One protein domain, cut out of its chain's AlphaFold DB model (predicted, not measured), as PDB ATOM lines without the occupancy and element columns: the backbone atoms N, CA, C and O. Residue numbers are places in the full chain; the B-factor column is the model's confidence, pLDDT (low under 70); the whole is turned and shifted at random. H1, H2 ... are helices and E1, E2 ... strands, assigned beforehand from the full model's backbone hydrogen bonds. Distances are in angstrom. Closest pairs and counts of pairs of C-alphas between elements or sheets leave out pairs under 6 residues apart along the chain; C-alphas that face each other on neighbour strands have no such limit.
ATOM      1  N   LEU A 135      20.114 -67.480-106.737       71.94
ATOM      2  CA  LEU A 135      18.844 -67.973-106.188       71.94
ATOM      3  C   LEU A 135      18.948 -69.440-105.749       71.94
ATOM      4  O   LEU A 135      18.513 -69.808-104.665       71.94
ATOM      5  N   GLN A 136      19.581 -70.297-106.551       75.00
ATOM      6  CA  GLN A 136      19.788 -71.702-106.190       75.00
ATOM      7  C   GLN A 136      20.640 -71.856-104.924       75.00
ATOM      8  O   GLN A 136      20.344 -72.710-104.088       75.00
ATOM      9  N   PHE A 137      21.682 -71.037-104.756       71.81
ATOM     10  CA  PHE A 137      22.483 -71.023-103.533       71.81
ATOM     11  C   PHE A 137      21.686 -70.519-102.335       71.81
ATOM     12  O   PHE A 137      21.806 -71.101-101.262       71.81
ATOM     13  N   GLN A 138      20.855 -69.497-102.520       73.38
ATOM     14  CA  GLN A 138      19.946 -68.983-101.501       73.38
ATOM     15  C   GLN A 138      18.940 -70.056-101.041       73.38
ATOM     16  O   GLN A 138      18.850 -70.331 -99.846       73.38
ATOM     17  N   HIS A 139      18.270 -70.749-101.970       78.06
ATOM     18  CA  HIS A 139      17.379 -71.877-101.661       78.06
ATOM     19  C   HIS A 139      18.103 -73.011-100.933       78.06
ATOM     20  O   HIS A 139      17.616 -73.533 -99.931       78.06
ATOM     21  N   ARG A 140      19.291 -73.387-101.417       76.06
ATOM     22  CA  ARG A 140      20.101 -74.427-100.779       76.06
ATOM     23  C   ARG A 140      20.539 -74.018 -99.373       76.06
ATOM     24  O   ARG A 140      20.572 -74.867 -98.490       76.06
ATOM     25  N   ALA A 141      20.890 -72.751 -99.161       74.56
ATOM     26  CA  ALA A 141      21.257 -72.233 -97.847       74.56
ATOM     27  C   ALA A 141      20.072 -72.284 -96.871       74.56
ATOM     28  O   ALA A 141      20.264 -72.700 -95.733       74.56
ATOM     29  N   ALA A 142      18.859 -71.945 -97.324       78.62
ATOM     30  CA  ALA A 142      17.643 -72.057 -96.519       78.62
ATOM     31  C   ALA A 142      17.363 -73.511 -96.099       78.62
ATOM     32  O   ALA A 142      17.157 -73.780 -94.920       78.62
ATOM     33  N   GLN A 143      17.458 -74.459 -97.037       78.50
ATOM     34  CA  GLN A 143      17.296 -75.884 -96.734       78.50
ATOM     35  C   GLN A 143      18.365 -76.389 -95.752       78.50
ATOM     36  O   GLN A 143      18.053 -77.056 -94.771       78.50
ATOM     37  N   LEU A 144      19.634 -76.022 -95.969       76.56
ATOM     38  CA  LEU A 144      20.717 -76.391 -95.056       76.56
ATOM     39  C   LEU A 144      20.524 -75.800 -93.659       76.56
ATOM     40  O   LEU A 144      20.906 -76.442 -92.683       76.56
ATOM     41  N   ALA A 145      19.957 -74.599 -93.543       78.38
ATOM     42  CA  ALA A 145      19.679 -73.984 -92.252       78.38
ATOM     43  C   ALA A 145      18.650 -74.782 -91.438       78.38
ATOM     44  O   ALA A 145      18.803 -74.891 -90.220       78.38
ATOM     45  N   GLU A 146      17.658 -75.379 -92.103       79.00
ATOM     46  CA  GLU A 146      16.705 -76.303 -91.484       79.00
ATOM     47  C   GLU A 146      17.389 -77.625 -91.097       79.00
ATOM     48  O   GLU A 146      17.366 -78.007 -89.927       79.00
ATOM     49  N   ASP A 147      18.102 -78.257 -92.036       79.44
ATOM     50  CA  ASP A 147      18.786 -79.544 -91.823       79.44
ATOM     51  C   ASP A 147      19.841 -79.492 -90.702       79.44
ATOM     52  O   ASP A 147      20.101 -80.488 -90.024       79.44
ATOM     53  N   THR A 148      20.479 -78.333 -90.510       76.12
ATOM     54  CA  THR A 148      21.532 -78.118 -89.502       76.12
ATOM     55  C   THR A 148      21.050 -77.380 -88.251       76.12
ATOM     56  O   THR A 148      21.863 -77.069 -87.381       76.12
ATOM     57  N   ASN A 149      19.736 -77.148 -88.121       79.50
ATOM     58  CA  ASN A 149      19.099 -76.503 -86.972       79.50
ATOM     59  C   ASN A 149      19.697 -75.122 -86.614       79.50
ATOM     60  O   ASN A 149      19.931 -74.809 -85.447       79.50
ATOM     61  N   LEU A 150      19.920 -74.260 -87.613       78.94
ATOM     62  CA  LEU A 150      20.425 -72.885 -87.426       78.94
ATOM     63  C   LEU A 150      19.357 -71.896 -86.931       78.94
ATOM     64  O   LEU A 150      19.564 -70.681 -86.975       78.94
ATOM     65  N   LYS A 151      18.216 -72.397 -86.448       83.12
ATOM     66  CA  LYS A 151      17.084 -71.589 -85.985       83.12
ATOM     67  C   LYS A 151      17.512 -70.533 -84.967       83.12
ATOM     68  O   LYS A 151      17.161 -69.370 -85.131       83.12
ATOM     69  N   ASP A 152      18.319 -70.915 -83.981       83.81
ATOM     70  CA  ASP A 152      18.742 -70.016 -82.901       83.81
ATOM     71  C   ASP A 152      19.772 -68.960 -83.349       83.81
ATOM     72  O   ASP A 152      20.005 -67.986 -82.638       83.81
ATOM     73  N   VAL A 153      20.373 -69.122 -84.536       81.38
ATOM     74  CA  VAL A 153      21.274 -68.131 -85.151       81.38
ATOM     75  C   VAL A 153      20.485 -67.153 -86.027       81.38
ATOM     76  O   VAL A 153      20.743 -65.953 -85.998       81.38
ATOM     77  N   LEU A 154      19.521 -67.654 -86.811       81.38
ATOM     78  CA  LEU A 154      18.704 -66.840 -87.727       81.38
ATOM     79  C   LEU A 154      17.579 -66.076 -87.010       81.38
ATOM     80  O   LEU A 154      17.222 -64.963 -87.413       81.38
ATOM     81  N   PHE A 155      17.042 -66.673 -85.945       86.69
ATOM     82  CA  PHE A 155      15.964 -66.156 -85.101       86.69
ATOM     83  C   PHE A 155      16.357 -66.253 -83.616       86.69
ATOM     84  O   PHE A 155      15.748 -67.007 -82.852       86.69
ATOM     85  N   PRO A 156      17.400 -65.521 -83.193       88.25
ATOM     86  CA  PRO A 156      17.922 -65.616 -81.836       88.25
ATOM     87  C   PRO A 156      16.910 -65.124 -80.800       88.25
ATOM     88  O   PRO A 156      16.282 -64.082 -80.972       88.25
ATOM     89  N   THR A 157      16.772 -65.862 -79.699       88.38
ATOM     90  CA  THR A 157      15.891 -65.502 -78.566       88.38
ATOM     91  C   THR A 157      16.618 -65.483 -77.221       88.38
ATOM     92  O   THR A 157      16.073 -64.996 -76.234       88.38
ATOM     93  N   TYR A 158      17.858 -65.978 -77.174       84.81
ATOM     94  CA  TYR A 158      18.678 -66.055 -75.970       84.81
ATOM     95  C   TYR A 158      20.176 -66.005 -76.308       84.81
ATOM     96  O   TYR A 158      20.581 -66.115 -77.464       84.81
ATOM     97  N   SER A 159      20.992 -65.860 -75.266       83.69
ATOM     98  CA  SER A 159      22.434 -66.117 -75.273       83.69
ATOM     99  C   SER A 159      22.735 -67.144 -74.182       83.69
ATOM    100  O   SER A 159      22.113 -67.130 -73.118       83.69
ATOM    101  N   ASP A 160      23.707 -68.019 -74.428       75.81
ATOM    102  CA  ASP A 160      24.217 -68.991 -73.464       75.81
ATOM    103  C   ASP A 160      24.892 -68.309 -72.264       75.81
ATOM    104  O   ASP A 160      25.096 -68.942 -71.227       75.81
ATOM    105  N   GLY A 161      25.309 -67.043 -72.411       73.81
ATOM    106  CA  GLY A 161      26.011 -66.250 -71.397       73.81
ATOM    107  C   GLY A 161      27.362 -66.829 -70.961       73.81
ATOM    108  O   GLY A 161      28.018 -66.285 -70.073       73.81
ATOM    109  N   ARG A 162      27.790 -67.943 -71.563       76.62
ATOM    110  CA  ARG A 162      29.003 -68.684 -71.218       76.62
ATOM    111  C   ARG A 162      30.089 -68.407 -72.241       76.62
ATOM    112  O   ARG A 162      29.942 -68.706 -73.429       76.62
ATOM    113  N   CYS A 163      31.215 -67.904 -71.749       74.25
ATOM    114  CA  CYS A 163      32.409 -67.752 -72.562       74.25
ATOM    115  C   CYS A 163      32.896 -69.124 -73.053       74.25
ATOM    116  O   CYS A 163      32.973 -70.069 -72.268       74.25
ATOM    117  N   ILE A 164      33.274 -69.228 -74.331       70.44
ATOM    118  CA  ILE A 164      33.978 -70.405 -74.878       70.44
ATOM    119  C   ILE A 164      35.303 -70.593 -74.136       70.44
ATOM    120  O   ILE A 164      35.696 -71.707 -73.797       70.44
ATOM    121  N   HIS A 165      35.967 -69.470 -73.866       64.81
ATOM    122  CA  HIS A 165      37.233 -69.397 -73.166       64.81
ATOM    123  C   HIS A 165      37.070 -68.444 -71.975       64.81
ATOM    124  O   HIS A 165      36.947 -67.233 -72.181       64.81
ATOM    125  N   PRO A 166      37.029 -68.950 -70.729       57.47
ATOM    126  CA  PRO A 166      37.158 -68.100 -69.558       57.47
ATOM    127  C   PRO A 166      38.578 -67.524 -69.574       57.47
ATOM    128  O   PRO A 166      39.546 -68.206 -69.251       57.47
ATOM    129  N   TYR A 167      38.723 -66.289 -70.049       55.06
ATOM    130  CA  TYR A 167      40.007 -65.597 -70.067       55.06
ATOM    131  C   TYR A 167      40.468 -65.354 -68.622       55.06
ATOM    132  O   TYR A 167      40.052 -64.393 -67.984       55.06
ATOM    133  N   GLU A 168      41.354 -66.208 -68.105       48.66
ATOM    134  CA  GLU A 168      42.038 -65.993 -66.816       48.66
ATOM    135  C   GLU A 168      43.086 -64.862 -66.886       48.66
ATOM    136  O   GLU A 168      43.589 -64.403 -65.863       48.66
ATOM    137  N   LYS A 169      43.411 -64.374 -68.092       53.81
ATOM    138  CA  LYS A 169      44.297 -63.227 -68.336       53.81
ATOM    139  C   LYS A 169      43.579 -62.176 -69.171       53.81
ATOM    140  O   LYS A 169      42.861 -62.515 -70.105       53.81
ATOM    141  N   SER A 170      43.811 -60.898 -68.872       64.75
ATOM    142  CA  SER A 170      43.320 -59.782 -69.686       64.75
ATOM    143  C   SER A 170      43.707 -59.979 -71.156       64.75
ATOM    144  O   SER A 170      44.896 -60.110 -71.455       64.75
ATOM    145  N   LEU A 171      42.719 -59.993 -72.059       76.12
ATOM    146  CA  LEU A 171      42.950 -60.034 -73.503       76.12
ATOM    147  C   LEU A 171      43.852 -58.862 -73.905       76.12
ATOM    148  O   LEU A 171      43.499 -57.704 -73.685       76.12
ATOM    149  N   VAL A 172      45.008 -59.185 -74.472       83.94
ATOM    150  CA  VAL A 172      45.974 -58.226 -75.003       83.94
ATOM    151  C   VAL A 172      45.764 -58.134 -76.507       83.94
ATOM    152  O   VAL A 172      45.851 -59.151 -77.199       83.94
ATOM    153  N   LEU A 173      45.492 -56.931 -77.011       86.94
ATOM    154  CA  LEU A 173      45.244 -56.735 -78.436       86.94
ATOM    155  C   LEU A 173      46.566 -56.724 -79.216       86.94
ATOM    156  O   LEU A 173      47.584 -56.224 -78.730       86.94
ATOM    157  N   TYR A 174      46.569 -57.293 -80.425       87.06
ATOM    158  CA  TYR A 174      47.720 -57.227 -81.327       87.06
ATOM    159  C   TYR A 174      47.957 -55.785 -81.768       87.06
ATOM    160  O   TYR A 174      49.091 -55.305 -81.740       87.06
ATOM    161  N   ASP A 175      46.885 -55.090 -82.149       87.19
ATOM    162  CA  ASP A 175      46.910 -53.647 -82.328       87.19
ATOM    163  C   ASP A 175      46.634 -52.931 -80.996       87.19
ATOM    164  O   ASP A 175      45.496 -52.798 -80.546       87.19
ATOM    165  N   ARG A 176      47.709 -52.437 -80.372       88.56
ATOM    166  CA  ARG A 176      47.654 -51.704 -79.100       88.56
ATOM    167  C   ARG A 176      46.884 -50.392 -79.186       88.56
ATOM    168  O   ARG A 176      46.402 -49.913 -78.165       88.56
ATOM    169  N   SER A 177      46.753 -49.803 -80.374       86.56
ATOM    170  CA  SER A 177      45.996 -48.558 -80.528       86.56
ATOM    171  C   SER A 177      44.506 -48.758 -80.231       86.56
ATOM    172  O   SER A 177      43.868 -47.855 -79.686       86.56
ATOM    173  N   LEU A 178      43.983 -49.965 -80.485       88.00
ATOM    174  CA  LEU A 178      42.593 -50.332 -80.218       88.00
ATOM    175  C   LEU A 178      42.287 -50.426 -78.720       88.00
ATOM    176  O   LEU A 178      41.138 -50.252 -78.331       88.00
ATOM    177  N   GLU A 179      43.289 -50.637 -77.860       87.88
ATOM    178  CA  GLU A 179      43.092 -50.669 -76.401       87.88
ATOM    179  C   GLU A 179      42.638 -49.302 -75.857       87.88
ATOM    180  O   GLU A 179      41.953 -49.238 -74.837       87.88
ATOM    181  N   ASN A 180      42.945 -48.214 -76.575       88.12
ATOM    182  CA  ASN A 180      42.505 -46.855 -76.247       88.12
ATOM    183  C   ASN A 180      41.095 -46.526 -76.777       88.12
ATOM    184  O   ASN A 180      40.566 -45.439 -76.514       88.12
ATOM    185  N   ASN A 181      40.486 -47.436 -77.543       92.56
ATOM    186  CA  ASN A 181      39.124 -47.332 -78.050       92.56
ATOM    187  C   ASN A 181      38.228 -48.339 -77.297       92.56
ATOM    188  O   ASN A 181      38.272 -49.539 -77.587       92.56
ATOM    189  N   PRO A 182      37.427 -47.887 -76.313       91.75
ATOM    190  CA  PRO A 182      36.630 -48.783 -75.487       91.75
ATOM    191  C   PRO A 182      35.583 -49.548 -76.301       91.75
ATOM    192  O   PRO A 182      35.339 -50.711 -75.995       91.75
ATOM    193  N   GLU A 183      35.008 -48.948 -77.347       93.25
ATOM    194  CA  GLU A 183      34.012 -49.593 -78.202       93.25
ATOM    195  C   GLU A 183      34.634 -50.765 -78.981       93.25
ATOM    196  O   GLU A 183      34.153 -51.896 -78.911       93.25
ATOM    197  N   GLN A 184      35.756 -50.536 -79.666       94.00
ATOM    198  CA  GLN A 184      36.458 -51.573 -80.430       94.00
ATOM    199  C   GLN A 184      37.019 -52.665 -79.512       94.00
ATOM    200  O   GLN A 184      36.864 -53.853 -79.800       94.00
ATOM    201  N   ALA A 185      37.618 -52.291 -78.377       92.12
ATOM    202  CA  ALA A 185      38.141 -53.251 -77.412       92.12
ATOM    203  C   ALA A 185      37.031 -54.111 -76.782       92.12
ATOM    204  O   ALA A 185      37.224 -55.314 -76.588       92.12
ATOM    205  N   ALA A 186      35.869 -53.524 -76.469       90.75
ATOM    206  CA  ALA A 186      34.712 -54.259 -75.961       90.75
ATOM    207  C   ALA A 186      34.150 -55.222 -77.014       90.75
ATOM    208  O   ALA A 186      33.917 -56.388 -76.690       90.75
ATOM    209  N   ALA A 187      34.019 -54.777 -78.269       92.31
ATOM    210  CA  ALA A 187      33.584 -55.624 -79.376       92.31
ATOM    211  C   ALA A 187      34.495 -56.846 -79.542       92.31
ATOM    212  O   ALA A 187      34.009 -57.976 -79.543       92.31
ATOM    213  N   VAL A 188      35.817 -56.645 -79.608       91.06
ATOM    214  CA  VAL A 188      36.780 -57.750 -79.736       91.06
ATOM    215  C   VAL A 188      36.655 -58.722 -78.560       91.06
ATOM    216  O   VAL A 188      36.574 -59.929 -78.776       91.06
ATOM    217  N   LYS A 189      36.575 -58.228 -77.317       88.50
ATOM    218  CA  LYS A 189      36.404 -59.086 -76.130       88.50
ATOM    219  C   LYS A 189      35.120 -59.913 -76.197       88.50
ATOM    220  O   LYS A 189      35.168 -61.117 -75.952       88.50
ATOM    221  N   CYS A 190      33.992 -59.297 -76.549       87.88
ATOM    222  CA  CYS A 190      32.706 -59.990 -76.637       87.88
ATOM    223  C   CYS A 190      32.720 -61.057 -77.736       87.88
ATOM    224  O   CYS A 190      32.349 -62.199 -77.467       87.88
ATOM    225  N   ILE A 191      33.231 -60.721 -78.926       87.69
ATOM    226  CA  ILE A 191      33.357 -61.658 -80.049       87.69
ATOM    227  C   ILE A 191      34.210 -62.861 -79.649       87.69
ATOM    228  O   ILE A 191      33.754 -63.992 -79.755       87.69
ATOM    229  N   VAL A 192      35.425 -62.619 -79.151       85.44
ATOM    230  CA  VAL A 192      36.394 -63.683 -78.845       85.44
ATOM    231  C   VAL A 192      35.934 -64.544 -77.665       85.44
ATOM    232  O   VAL A 192      36.193 -65.747 -77.627       85.44
ATOM    233  N   SER A 193      35.210 -63.959 -76.706       83.06
ATOM    234  CA  SER A 193      34.591 -64.725 -75.622       83.06
ATOM    235  C   SER A 193      33.464 -65.640 -76.113       83.06
ATOM    236  O   SER A 193      33.169 -66.644 -75.466       83.06
ATOM    237  N   GLY A 194      32.825 -65.313 -77.241       81.56
ATOM    238  CA  GLY A 194      31.654 -66.019 -77.749       81.56
ATOM    239  C   GLY A 194      30.444 -65.936 -76.815       81.56
ATOM    240  O   GLY A 194      29.635 -66.863 -76.806       81.56
ATOM    241  N   ILE A 195      30.334 -64.874 -76.008       85.06
ATOM    242  CA  ILE A 195      29.276 -64.722 -74.998       85.06
ATOM    243  C   ILE A 195      27.879 -64.601 -75.615       85.06
ATOM    244  O   ILE A 195      26.916 -65.066 -75.019       85.06
ATOM    245  N   SER A 196      27.751 -64.038 -76.819       86.62
ATOM    246  CA  SER A 196      26.455 -63.837 -77.480       86.62
ATOM    247  C   SER A 196      25.828 -65.124 -78.012       86.62
ATOM    248  O   SER A 196      24.633 -65.140 -78.283       86.62
ATOM    249  N   ARG A 197      26.615 -66.197 -78.175       85.75
ATOM    250  CA  ARG A 197      26.170 -67.429 -78.840       85.75
ATOM    251  C   ARG A 197      24.928 -68.019 -78.164       85.75
ATOM    252  O   ARG A 197      24.823 -67.916 -76.945       85.75
ATOM    253  N   PRO A 198      24.028 -68.658 -78.927       80.94
ATOM    254  CA  PRO A 198      24.078 -68.856 -80.383       80.94
ATOM    255  C   PRO A 198      23.748 -67.594 -81.200       80.94
ATOM    256  O   PRO A 198      23.947 -67.593 -82.413       80.94
ATOM    257  N   ALA A 199      23.310 -66.513 -80.550       86.94
ATOM    258  CA  ALA A 199      22.955 -65.275 -81.223       86.94
ATOM    259  C   ALA A 199      24.173 -64.609 -81.903       86.94
ATOM    260  O   ALA A 199      25.256 -64.511 -81.299       86.94
ATOM    261  N   PRO A 200      24.019 -64.115 -83.146       87.12
ATOM    262  CA  PRO A 200      25.052 -63.342 -83.827       87.12
ATOM    263  C   PRO A 200      25.486 -62.117 -83.018       87.12
ATOM    264  O   PRO A 200      24.651 -61.403 -82.465       87.12
ATOM    265  N   TYR A 201      26.787 -61.836 -82.989       88.19
ATOM    266  CA  TYR A 201      27.296 -60.576 -82.454       88.19
ATOM    267  C   TYR A 201      27.347 -59.524 -83.564       88.19
ATOM    268  O   TYR A 201      27.989 -59.753 -84.591       88.19
ATOM    269  N   LEU A 202      26.705 -58.370 -83.370       89.88
ATOM    270  CA  LEU A 202      26.693 -57.290 -84.355       89.88
ATOM    271  C   LEU A 202      27.699 -56.201 -83.982       89.88
ATOM    272  O   LEU A 202      27.581 -55.531 -82.958       89.88
ATOM    273  N   VAL A 203      28.669 -55.977 -84.866       89.31
ATOM    274  CA  VAL A 203      29.472 -54.753 -84.868       89.31
ATOM    275  C   VAL A 203      28.951 -53.879 -85.985       89.31
ATOM    276  O   VAL A 203      29.069 -54.222 -87.161       89.31
ATOM    277  N   PHE A 204      28.396 -52.732 -85.626       87.44
ATOM    278  CA  PHE A 204      27.937 -51.764 -86.603       87.44
ATOM    279  C   PHE A 204      28.480 -50.386 -86.267       87.44
ATOM    280  O   PHE A 204      28.959 -50.106 -85.171       87.44
ATOM    281  N   GLY A 205      28.455 -49.511 -87.256       84.94
ATOM    282  CA  GLY A 205      28.904 -48.152 -87.068       84.94
ATOM    283  C   GLY A 205      29.131 -47.457 -88.397       84.94
ATOM    284  O   GLY A 205      29.225 -48.116 -89.443       84.94
ATOM    285  N   PRO A 206      29.237 -46.128 -88.373       83.00
ATOM    286  CA  PRO A 206      29.339 -45.344 -89.594       83.00
ATOM    287  C   PRO A 206      30.615 -45.630 -90.398       83.00
ATOM    288  O   PRO A 206      31.535 -46.323 -89.942       83.00
ATOM    289  N   PRO A 207      30.707 -45.149 -91.645       82.69
ATOM    290  CA  PRO A 207      31.942 -45.244 -92.406       82.69
ATOM    291  C   PRO A 207      33.097 -44.549 -91.680       82.69
ATOM    292  O   PRO A 207      32.932 -43.455 -91.158       82.69
ATOM    293  N   GLY A 208      34.275 -45.177 -91.654       84.44
ATOM    294  CA  GLY A 208      35.460 -44.608 -91.003       84.44
ATOM    295  C   GLY A 208      35.594 -44.887 -89.502       84.44
ATOM    296  O   GLY A 208      36.556 -44.414 -88.908       84.44
ATOM    297  N   THR A 209      34.706 -45.679 -88.888       90.44
ATOM    298  CA  THR A 209      34.812 -46.044 -87.458       90.44
ATOM    299  C   THR A 209      35.638 -47.299 -87.161       90.44
ATOM    300  O   THR A 209      35.713 -47.752 -86.025       90.44
ATOM    301  N   GLY A 210      36.280 -47.877 -88.181       89.12
ATOM    302  CA  GLY A 210      37.204 -49.001 -88.001       89.12
ATOM    303  C   GLY A 210      36.536 -50.368 -87.813       89.12
ATOM    304  O   GLY A 210      37.128 -51.234 -87.172       89.12
ATOM    305  N   LYS A 211      35.343 -50.594 -88.386       89.50
ATOM    306  CA  LYS A 211      34.657 -51.906 -88.385       89.50
ATOM    307  C   LYS A 211      35.572 -53.047 -88.841       89.50
ATOM    308  O   LYS A 211      35.851 -53.948 -88.059       89.50
ATOM    309  N   THR A 212      36.121 -52.954 -90.054       87.19
ATOM    310  CA  THR A 212      37.022 -53.974 -90.614       87.19
ATOM    311  C   THR A 212      38.266 -54.178 -89.747       87.19
ATOM    312  O   THR A 212      38.659 -55.312 -89.512       87.19
ATOM    313  N   VAL A 213      38.855 -53.109 -89.193       90.81
ATOM    314  CA  VAL A 213      40.007 -53.215 -88.272       90.81
ATOM    315  C   VAL A 213      39.632 -53.996 -87.007       90.81
ATOM    316  O   VAL A 213      40.376 -54.876 -86.586       90.81
ATOM    317  N   THR A 214      38.448 -53.731 -86.452       91.56
ATOM    318  CA  THR A 214      37.907 -54.427 -85.271       91.56
ATOM    319  C   THR A 214      37.666 -55.911 -85.561       91.56
ATOM    320  O   THR A 214      38.054 -56.767 -84.770       91.56
ATOM    321  N   ILE A 215      37.074 -56.225 -86.718       88.31
ATOM    322  CA  ILE A 215      36.833 -57.604 -87.167       88.31
ATOM    323  C   ILE A 215      38.161 -58.342 -87.375       88.31
ATOM    324  O   ILE A 215      38.330 -59.453 -86.877       88.31
ATOM    325  N   VAL A 216      39.129 -57.723 -88.057       88.62
ATOM    326  CA  VAL A 216      40.460 -58.303 -88.290       88.62
ATOM    327  C   VAL A 216      41.190 -58.566 -86.975       88.62
ATOM    328  O   VAL A 216      41.829 -59.608 -86.835       88.62
ATOM    329  N   GLU A 217      41.096 -57.658 -86.003       89.88
ATOM    330  CA  GLU A 217      41.650 -57.885 -84.670       89.88
ATOM    331  C   GLU A 217      40.989 -59.094 -83.994       89.88
ATOM    332  O   GLU A 217      41.694 -59.997 -83.550       89.88
ATOM    333  N   ALA A 218      39.655 -59.187 -83.997       87.81
ATOM    334  CA  ALA A 218      38.949 -60.341 -83.439       87.81
ATOM    335  C   ALA A 218      39.341 -61.668 -84.121       87.81
ATOM    336  O   ALA A 218      39.562 -62.672 -83.441       87.81
ATOM    337  N   ILE A 219      39.515 -61.668 -85.448       84.06
ATOM    338  CA  ILE A 219      40.006 -62.831 -86.208       84.06
ATOM    339  C   ILE A 219      41.414 -63.232 -85.747       84.06
ATOM    340  O   ILE A 219      41.683 -64.420 -85.556       84.06
ATOM    341  N   LYS A 220      42.317 -62.263 -85.546       83.56
ATOM    342  CA  LYS A 220      43.686 -62.532 -85.072       83.56
ATOM    343  C   LYS A 220      43.709 -63.142 -83.673       83.56
ATOM    344  O   LYS A 220      44.598 -63.942 -83.398       83.56
ATOM    345  N   GLN A 221      42.754 -62.788 -82.814       79.62
ATOM    346  CA  GLN A 221      42.640 -63.326 -81.456       79.62
ATOM    347  C   GLN A 221      42.140 -64.781 -81.432       79.62
ATOM    348  O   GLN A 221      42.572 -65.564 -80.591       79.62
ATOM    349  N   GLY A 222      41.294 -65.186 -82.387       67.56
ATOM    350  CA  GLY A 222      40.723 -66.539 -82.494       67.56
ATOM    351  C   GLY A 222      41.675 -67.621 -83.027       67.56
ATOM    352  O   GLY A 222      41.237 -68.579 -83.673       67.56
ATOM    353  N   ARG A 223      42.989 -67.474 -82.828       54.31
ATOM    354  CA  ARG A 223      44.030 -68.254 -83.513       54.31
ATOM    355  C   ARG A 223      44.265 -69.649 -82.924       54.31
ATOM    356  O   ARG A 223      45.402 -70.015 -82.666       54.31
ATOM    357  N   ASP A 224      43.193 -70.431 -82.829       47.00
ATOM    358  CA  ASP A 224      43.270 -71.895 -82.777       47.00
ATOM    359  C   ASP A 224      42.492 -72.607 -83.896       47.00
ATOM    360  O   ASP A 224      42.663 -73.815 -84.039       47.00
ATOM    361  N   ARG A 225      41.693 -71.906 -84.731       47.28
ATOM    362  CA  ARG A 225      41.094 -72.430 -85.989       47.28
ATOM    363  C   ARG A 225      40.197 -71.377 -86.677       47.28
ATOM    364  O   ARG A 225      38.987 -71.388 -86.481       47.28
ATOM    365  N   THR A 226      40.744 -70.504 -87.529       45.91
ATOM    366  CA  THR A 226      39.899 -69.690 -88.434       45.91
ATOM    367  C   THR A 226      40.629 -69.327 -89.728       45.91
ATOM    368  O   THR A 226      41.807 -68.974 -89.694       45.91
ATOM    369  N   TRP A 227      39.922 -69.424 -90.860       48.41
ATOM    370  CA  TRP A 227      40.385 -69.059 -92.206       48.41
ATOM    371  C   TRP A 227      39.467 -67.986 -92.801       48.41
ATOM    372  O   TRP A 227      38.256 -68.032 -92.597       48.41
ATOM    373  N   ASP A 228      40.050 -67.071 -93.574       38.25
ATOM    374  CA  ASP A 228      39.367 -66.032 -94.351       38.25
ATOM    375  C   ASP A 228      39.089 -66.572 -95.771       38.25
ATOM    376  O   ASP A 228      40.011 -66.757 -96.571       38.25
ATOM    377  N   LEU A 229      37.843 -66.960 -96.067       39.84
ATOM    378  CA  LEU A 229      37.442 -67.552 -97.352       39.84
ATOM    379  C   LEU A 229      36.086 -66.986 -97.793       39.84
ATOM    380  O   LEU A 229      35.100 -67.079 -97.069       39.84
ATOM    381  N   GLY A 230      36.017 -66.447 -99.015       37.84
ATOM    382  CA  GLY A 230      34.787 -65.878 -99.578       37.84
ATOM    383  C   GLY A 230      33.624 -66.880 -99.699       37.84
ATOM    384  O   GLY A 230      33.829 -68.063 -99.994       37.84
ATOM    385  N   ALA A 231      32.393 -66.377 -99.539       41.53
ATOM    386  CA  ALA A 231      31.145 -67.145 -99.404       41.53
ATOM    387  C   ALA A 231      30.915 -68.237-100.473       41.53
ATOM    388  O   ALA A 231      30.419 -69.321-100.168       41.53
ATOM    389  N   VAL A 232      31.339 -68.005-101.722       35.16
ATOM    390  CA  VAL A 232      31.130 -68.944-102.844       35.16
ATOM    391  C   VAL A 232      31.976 -70.223-102.714       35.16
ATOM    392  O   VAL A 232      31.538 -71.300-103.125       35.16
ATOM    393  N   ARG A 233      33.174 -70.153-102.111       36.78
ATOM    394  CA  ARG A 233      34.020 -71.345-101.894       36.78
ATOM    395  C   ARG A 233      33.530 -72.200-100.722       36.78
ATOM    396  O   ARG A 233      33.699 -73.417-100.764       36.78
ATOM    397  N   LEU A 234      32.882 -71.590 -99.727       48.62
ATOM    398  CA  LEU A 234      32.378 -72.278 -98.534       48.62
ATOM    399  C   LEU A 234      31.201 -73.215 -98.848       48.62
ATOM    400  O   LEU A 234      31.206 -74.356 -98.400       48.62
ATOM    401  N   ALA A 235      30.249 -72.802 -99.692       44.34
ATOM    402  CA  ALA A 235      29.060 -73.609-100.018       44.34
ATOM    403  C   ALA A 235      29.363 -74.928-100.770       44.34
ATOM    404  O   ALA A 235      28.538 -75.851-100.812       44.34
ATOM    405  N   SER A 236      30.546 -75.023-101.386       40.41
ATOM    406  CA  SER A 236      30.993 -76.205-102.138       40.41
ATOM    407  C   SER A 236      31.853 -77.155-101.300       40.41
ATOM    408  O   SER A 236      32.004 -78.325-101.655       40.41
ATOM    409  N   HIS A 243      33.052 -77.414 -87.261       59.91
ATOM    410  CA  HIS A 243      34.359 -77.103 -87.852       59.91
ATOM    411  C   HIS A 243      34.790 -75.645 -87.631       59.91
ATOM    412  O   HIS A 243      35.978 -75.381 -87.447       59.91
ATOM    413  N   PHE A 244      33.831 -74.716 -87.624       62.38
ATOM    414  CA  PHE A 244      34.062 -73.297 -87.368       62.38
ATOM    415  C   PHE A 244      33.508 -72.917 -85.997       62.38
ATOM    416  O   PHE A 244      32.350 -73.201 -85.698       62.38
ATOM    417  N   SER A 245      34.327 -72.255 -85.178       58.25
ATOM    418  CA  SER A 245      33.885 -71.657 -83.913       58.25
ATOM    419  C   SER A 245      33.297 -70.256 -84.107       58.25
ATOM    420  O   SER A 245      32.413 -69.862 -83.353       58.25
ATOM    421  N   HIS A 246      33.772 -69.528 -85.126       66.62
ATOM    422  CA  HIS A 246      33.363 -68.164 -85.458       66.62
ATOM    423  C   HIS A 246      33.204 -68.011 -86.975       66.62
ATOM    424  O   HIS A 246      34.008 -68.541 -87.745       66.62
ATOM    425  N   VAL A 247      32.186 -67.260 -87.395       68.50
ATOM    426  CA  VAL A 247      31.952 -66.854 -88.787       68.50
ATOM    427  C   VAL A 247      31.818 -65.335 -88.805       68.50
ATOM    428  O   VAL A 247      31.029 -64.778 -88.045       68.50
ATOM    429  N   PHE A 248      32.594 -64.672 -89.659       70.06
ATOM    430  CA  PHE A 248      32.602 -63.217 -89.797       70.06
ATOM    431  C   PHE A 248      32.008 -62.824 -91.148       70.06
ATOM    432  O   PHE A 248      32.364 -63.410 -92.171       70.06
ATOM    433  N   ILE A 249      31.118 -61.831 -91.153       71.44
ATOM    434  CA  ILE A 249      30.499 -61.282 -92.365       71.44
ATOM    435  C   ILE A 249      30.698 -59.766 -92.332       71.44
ATOM    436  O   ILE A 249      30.050 -59.076 -91.548       71.44
ATOM    437  N   ASP A 250      31.616 -59.252 -93.154       69.69
ATOM    438  CA  ASP A 250      31.777 -57.805 -93.348       69.69
ATOM    439  C   ASP A 250      30.753 -57.299 -94.381       69.69
ATOM    440  O   ASP A 250      30.328 -58.051 -95.259       69.69
ATOM    441  N   GLU A 251      30.336 -56.037 -94.262       67.69
ATOM    442  CA  GLU A 251      29.333 -55.399 -95.140       67.69
ATOM    443  C   GLU A 251      27.958 -56.123 -95.190       67.69
ATOM    444  O   GLU A 251      27.201 -55.988 -96.152       67.69
ATOM    445  N   ALA A 252      27.584 -56.851 -94.127       67.00
ATOM    446  CA  ALA A 252      26.336 -57.628 -94.050       67.00
ATOM    447  C   ALA A 252      25.049 -56.803 -94.268       67.00
ATOM    448  O   ALA A 252      24.050 -57.346 -94.729       67.00
ATOM    449  N   GLY A 253      25.074 -55.492 -93.989       58.44
ATOM    450  CA  GLY A 253      23.943 -54.583 -94.229       58.44
ATOM    451  C   GLY A 253      23.625 -54.331 -95.710       58.44
ATOM    452  O   GLY A 253      22.631 -53.684 -96.018       58.44
ATOM    453  N   HIS A 254      24.460 -54.823 -96.629       61.38
ATOM    454  CA  HIS A 254      24.221 -54.763 -98.074       61.38
ATOM    455  C   HIS A 254      23.761 -56.103 -98.665       61.38
ATOM    456  O   HIS A 254      23.404 -56.160 -99.841       61.38
ATOM    457  N   ALA A 255      23.793 -57.184 -97.881       58.97
ATOM    458  CA  ALA A 255      23.364 -58.501 -98.327       58.97
ATOM    459  C   ALA A 255      21.858 -58.668 -98.092       58.97
ATOM    460  O   ALA A 255      21.401 -58.619 -96.951       58.97
ATOM    461  N   VAL A 256      21.103 -58.884 -99.168       59.00
ATOM    462  CA  VAL A 256      19.665 -59.184 -99.101       59.00
ATOM    463  C   VAL A 256      19.477 -60.618 -98.608       59.00
ATOM    464  O   VAL A 256      20.210 -61.523 -99.030       59.00
ATOM    465  N   GLU A 257      18.520 -60.839 -97.704       55.31
ATOM    466  CA  GLU A 257      18.150 -62.201 -97.322       55.31
ATOM    467  C   GLU A 257      17.571 -62.961 -98.533       55.31
ATOM    468  O   GLU A 257      16.931 -62.360 -99.392       55.31
ATOM    469  N   PRO A 258      17.804 -64.282 -98.655       54.38
ATOM    470  CA  PRO A 258      17.107 -65.114 -99.631       54.38
ATOM    471  C   PRO A 258      15.608 -64.790 -99.705       54.38
ATOM    472  O   PRO A 258      14.930 -64.880 -98.681       54.38
ATOM    473  N   GLU A 259      15.077 -64.539-100.909       41.44
ATOM    474  CA  GLU A 259      13.639 -64.286-101.155       41.44
ATOM    475  C   GLU A 259      12.726 -65.373-100.551       41.44
ATOM    476  O   GLU A 259      11.548 -65.151-100.290       41.44
ATOM    477  N   CYS A 260      13.264 -66.569-100.297       38.16
ATOM    478  CA  CYS A 260      12.529 -67.701 -99.735       38.16
ATOM    479  C   CYS A 260      12.546 -67.805 -98.207       38.16
ATOM    480  O   CYS A 260      11.852 -68.667 -97.675       38.16
ATOM    481  N   VAL A 261      13.318 -66.976 -97.495       43.47
ATOM    482  CA  VAL A 261      13.312 -66.975 -96.022       43.47
ATOM    483  C   VAL A 261      12.390 -65.890 -95.473       43.47
ATOM    484  O   VAL A 261      11.785 -66.128 -94.431       43.47
ATOM    485  N   ILE A 262      12.173 -64.770 -96.176       38.66
ATOM    486  CA  ILE A 262      11.188 -63.748 -95.786       38.66
ATOM    487  C   ILE A 262      10.622 -63.071 -97.041       38.66
ATOM    488  O   ILE A 262      11.268 -62.227 -97.648       38.66
ATOM    489  N   ALA A 263       9.378 -63.389 -97.403       29.89
ATOM    490  CA  ALA A 263       8.621 -62.691 -98.450       29.89
ATOM    491  C   ALA A 263       8.098 -61.308 -97.991       29.89
ATOM    492  O   ALA A 263       7.030 -60.864 -98.403       29.89
ATOM    493  N   ILE A 264       8.803 -60.642 -97.074       35.84
ATOM    494  CA  ILE A 264       8.375 -59.393 -96.441       35.84
ATOM    495  C   ILE A 264       9.590 -58.460 -96.350       35.84
ATOM    496  O   ILE A 264      10.389 -58.559 -95.425       35.84
ATOM    497  N   ALA A 265       9.646 -57.537 -97.315       41.28
ATOM    498  CA  ALA A 265      10.552 -56.394 -97.443       41.28
ATOM    499  C   ALA A 265      12.001 -56.707 -97.877       41.28
ATOM    500  O   ALA A 265      12.635 -57.621 -97.364       41.28
ATOM    501  N   ASP A 266      12.522 -55.899 -98.811       52.59
ATOM    502  CA  ASP A 266      13.915 -55.840 -99.294       52.59
ATOM    503  C   ASP A 266      14.921 -55.479 -98.171       52.59
ATOM    504  O   ASP A 266      15.632 -54.474 -98.240       52.59
ATOM    505  N   LEU A 267      14.958 -56.265 -97.093       60.28
ATOM    506  CA  LEU A 267      15.746 -56.020 -95.889       60.28
ATOM    507  C   LEU A 267      16.925 -56.993 -95.794       60.28
ATOM    508  O   LEU A 267      16.841 -58.177 -96.132       60.28
ATOM    509  N   SER A 268      18.048 -56.489 -95.293       69.19
ATOM    510  CA  SER A 268      19.192 -57.320 -94.915       69.19
ATOM    511  C   SER A 268      18.966 -58.022 -93.568       69.19
ATOM    512  O   SER A 268      18.213 -57.543 -92.720       69.19
ATOM    513  N   LEU A 269      19.690 -59.122 -93.314       74.94
ATOM    514  CA  LEU A 269      19.686 -59.820 -92.011       74.94
ATOM    515  C   LEU A 269      19.979 -58.862 -90.849       74.94
ATOM    516  O   LEU A 269      19.386 -58.960 -89.777       74.94
ATOM    517  N   LEU A 270      20.907 -57.929 -91.067       76.69
ATOM    518  CA  LEU A 270      21.298 -56.940 -90.072       76.69
ATOM    519  C   LEU A 270      20.147 -55.974 -89.759       76.69
ATOM    520  O   LEU A 270      19.873 -55.738 -88.585       76.69
ATOM    521  N   GLU A 271      19.465 -55.456 -90.782       75.62
ATOM    522  CA  GLU A 271      18.294 -54.583 -90.605       75.62
ATOM    523  C   GLU A 271      17.171 -55.325 -89.888       75.62
ATOM    524  O   GLU A 271      16.693 -54.861 -88.858       75.62
ATOM    525  N   ARG A 272      16.843 -56.546 -90.328       84.81
ATOM    526  CA  ARG A 272      15.829 -57.361 -89.658       84.81
ATOM    527  C   ARG A 272      16.139 -57.581 -88.182       84.81
ATOM    528  O   ARG A 272      15.238 -57.443 -87.356       84.81
ATOM    529  N   LEU A 273      17.370 -57.962 -87.835       83.50
ATOM    530  CA  LEU A 273      17.740 -58.189 -86.438       83.50
ATOM    531  C   LEU A 273      17.609 -56.904 -85.613       83.50
ATOM    532  O   LEU A 273      17.026 -56.954 -84.536       83.50
ATOM    533  N   MET A 274      18.089 -55.762 -86.111       84.81
ATOM    534  CA  MET A 274      17.995 -54.495 -85.377       84.81
ATOM    535  C   MET A 274      16.554 -53.986 -85.239       84.81
ATOM    536  O   MET A 274      16.208 -53.450 -84.188       84.81
ATOM    537  N   ASP A 275      15.714 -54.188 -86.256       84.06
ATOM    538  CA  ASP A 275      14.359 -53.634 -86.287       84.06
ATOM    539  C   ASP A 275      13.344 -54.526 -85.569       84.06
ATOM    540  O   ASP A 275      12.444 -54.027 -84.894       84.06
ATOM    541  N   THR A 276      13.481 -55.851 -85.671       83.56
ATOM    542  CA  THR A 276      12.444 -56.795 -85.211       83.56
ATOM    543  C   THR A 276      12.806 -57.562 -83.941       83.56
ATOM    544  O   THR A 276      11.911 -58.097 -83.286       83.56
ATOM    545  N   ASN A 277      14.090 -57.645 -83.571       86.69
ATOM    546  CA  ASN A 277      14.534 -58.505 -82.477       86.69
ATOM    547  C   ASN A 277      14.932 -57.703 -81.232       86.69
ATOM    548  O   ASN A 277      15.857 -56.891 -81.246       86.69
ATOM    549  N   THR A 278      14.275 -58.003 -80.112       88.06
ATOM    550  CA  THR A 278      14.447 -57.297 -78.835       88.06
ATOM    551  C   THR A 278      15.859 -57.397 -78.253       88.06
ATOM    552  O   THR A 278      16.261 -56.506 -77.510       88.06
ATOM    553  N   LEU A 279      16.645 -58.425 -78.600       88.00
ATOM    554  CA  LEU A 279      18.042 -58.559 -78.152       88.00
ATOM    555  C   LEU A 279      18.963 -57.487 -78.751       88.00
ATOM    556  O   LEU A 279      20.000 -57.166 -78.165       88.00
ATOM    557  N   TYR A 280      18.590 -56.953 -79.916       89.38
ATOM    558  CA  TYR A 280      19.390 -56.022 -80.712       89.38
ATOM    559  C   TYR A 280      18.838 -54.595 -80.692       89.38
ATOM    560  O   TYR A 280      19.502 -53.683 -81.181       89.38
ATOM    561  N   GLN A 281      17.656 -54.386 -80.112       89.06
ATOM    562  CA  GLN A 281      17.055 -53.066 -79.949       89.06
ATOM    563  C   GLN A 281      17.704 -52.291 -78.791       89.06
ATOM    564  O   GLN A 281      18.267 -52.859 -77.849       89.06
ATOM    565  N   LYS A 282      17.627 -50.955 -78.860       87.38
ATOM    566  CA  LYS A 282      18.004 -50.084 -77.741       87.38
ATOM    567  C   LYS A 282      17.064 -50.365 -76.566       87.38
ATOM    568  O   LYS A 282      15.855 -50.480 -76.756       87.38
ATOM    569  N   ASN A 283      17.607 -50.444 -75.354       84.94
ATOM    570  CA  ASN A 283      16.769 -50.515 -74.163       84.94
ATOM    571  C   ASN A 283      15.953 -49.205 -74.051       84.94
ATOM    572  O   ASN A 283      16.569 -48.135 -74.097       84.94
ATOM    573  N   PRO A 284      14.613 -49.259 -73.909       84.38
ATOM    574  CA  PRO A 284      13.771 -48.064 -73.825       84.38
ATOM    575  C   PRO A 284      14.148 -47.112 -72.684       84.38
ATOM    576  O   PRO A 284      14.020 -45.902 -72.839       84.38
ATOM    577  N   ASP A 285      14.644 -47.646 -71.565       84.44
ATOM    578  CA  ASP A 285      14.938 -46.864 -70.363       84.44
ATOM    579  C   ASP A 285      16.317 -46.192 -70.427       84.44
ATOM    580  O   ASP A 285      16.490 -45.067 -69.964       84.44
ATOM    581  N   SER A 286      17.319 -46.879 -70.987       82.88
ATOM    582  CA  SER A 286      18.702 -46.382 -71.030       82.88
ATOM    583  C   SER A 286      19.122 -45.818 -72.389       82.88
ATOM    584  O   SER A 286      20.196 -45.229 -72.491       82.88
ATOM    585  N   GLY A 287      18.340 -46.044 -73.450       82.50
ATOM    586  CA  GLY A 287      18.683 -45.681 -74.830       82.50
ATOM    587  C   GLY A 287      19.906 -46.418 -75.397       82.50
ATOM    588  O   GLY A 287      20.332 -46.143 -76.518       82.50
ATOM    589  N   SER A 288      20.485 -47.359 -74.643       84.44
ATOM    590  CA  SER A 288      21.728 -48.051 -74.983       84.44
ATOM    591  C   SER A 288      21.471 -49.474 -75.466       84.44
ATOM    592  O   SER A 288      20.565 -50.156 -74.983       84.44
ATOM    593  N   TYR A 289      22.321 -49.962 -76.365       87.56
ATOM    594  CA  TYR A 289      22.317 -51.367 -76.768       87.56
ATOM    595  C   TYR A 289      22.891 -52.275 -75.677       87.56
ATOM    596  O   TYR A 289      23.762 -51.872 -74.900       87.56
ATOM    597  N   ASN A 290      22.451 -53.533 -75.660       88.19
ATOM    598  CA  ASN A 290      23.094 -54.559 -74.851       88.19
ATOM    599  C   ASN A 290      24.445 -54.948 -75.475       88.19
ATOM    600  O   ASN A 290      24.499 -55.602 -76.519       88.19
ATOM    601  N   GLN A 291      25.537 -54.585 -74.798       86.69
ATOM    602  CA  GLN A 291      26.913 -54.802 -75.270       86.69
ATOM    603  C   GLN A 291      27.279 -56.279 -75.484       86.69
ATOM    604  O   GLN A 291      28.237 -56.571 -76.201       86.69
ATOM    605  N   HIS A 292      26.505 -57.210 -74.912       87.19
ATOM    606  CA  HIS A 292      26.667 -58.646 -75.145       87.19
ATOM    607  C   HIS A 292      26.267 -59.083 -76.554       87.19
ATOM    608  O   HIS A 292      26.756 -60.111 -77.008       87.19
ATOM    609  N   PHE A 293      25.408 -58.328 -77.241       87.94
ATOM    610  CA  PHE A 293      24.918 -58.664 -78.581       87.94
ATOM    611  C   PHE A 293      25.380 -57.665 -79.632       87.94
ATOM    612  O   PHE A 293      25.581 -58.040 -80.786       87.94
ATOM    613  N   VAL A 294      25.535 -56.396 -79.246       91.12
ATOM    614  CA  VAL A 294      25.748 -55.304 -80.190       91.12
ATOM    615  C   VAL A 294      26.781 -54.319 -79.671       91.12
ATOM    616  O   VAL A 294      26.667 -53.820 -78.554       91.12
ATOM    617  N   THR A 295      27.734 -53.957 -80.527       92.56
ATOM    618  CA  THR A 295      28.560 -52.762 -80.334       92.56
ATOM    619  C   THR A 295      28.360 -51.780 -81.483       92.56
ATOM    620  O   THR A 295      28.602 -52.110 -82.647       92.56
ATOM    621  N   LYS A 296      27.980 -50.545 -81.130       91.31
ATOM    622  CA  LYS A 296      27.993 -49.383 -82.025       91.31
ATOM    623  C   LYS A 296      29.354 -48.689 -81.931       91.31
ATOM    624  O   LYS A 296      29.737 -48.224 -80.863       91.31
ATOM    625  N   LEU A 297      30.086 -48.606 -83.039       92.12
ATOM    626  CA  LEU A 297      31.347 -47.863 -83.120       92.12
ATOM    627  C   LEU A 297      31.068 -46.390 -83.447       92.12
ATOM    628  O   LEU A 297      30.490 -46.101 -84.496       92.12
ATOM    629  N   LEU A 298      31.513 -45.476 -82.579       91.88
ATOM    630  CA  LEU A 298      31.199 -44.040 -82.660       91.88
ATOM    631  C   LEU A 298      32.385 -43.148 -83.057       91.88
ATOM    632  O   LEU A 298      32.194 -42.051 -83.575       91.88
TER     633      LEU A 298
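Overview. This is residues 135 to 236 and 243 to 298 of the 561 residues of the protein "RNA helicase" of Scyliorhinus torazame (UniProt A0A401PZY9). With little regular structure, long loops surround a small core: parallel strands E1 and E2, H4 packed on them, and H5 crossing H4. The printed part has 158 residues, mostly helix, under half in named elements: H1 H2 H3 H4 E1 H5 H6 H7 E2. It is compact, radius of gyration of the C-alphas 16.1 A, spans 44 by 40 by 31 A.

Along the chain. E1 is residues 202 to 204; E2, 294 to 296, ends at (27.993, -49.383, -82.025). H4 is 182 to 193, H5 211 to 221, H3 176 to 180, H7 269 to 276, H2 151 to 154, H6 231 to 234. H1, 135 to 147, 18.4 A long, begins at (18.844, -67.973, -106.188).

Arrangement. N 295 and O 202 of E2 and E1 are within hydrogen-bond range, 2.9 A. H4 and H5 touch at a steep tilt of 42 degrees, closest C-alphas Val 188 and Ala 218, 5.0 A. H3 only just touches H4, only at the corner, with 3 pairs of C-alphas within 8 A. H1, H2, H6 and H7 touch no helix. Every O i to N i+4 pair is within range in H1, H4, H5 and H7; H3 has 0 of 1, but 2 of 2 O i to N i+3.

Size, cuts and confidence. Across the cut, residues 237 to 242, C-alphas 236 and 243 are 14.7 A apart. Links H2 to H3 and H7 to E2 are long. pLDDT is under 70 in 45 residues, among them 250 to 268.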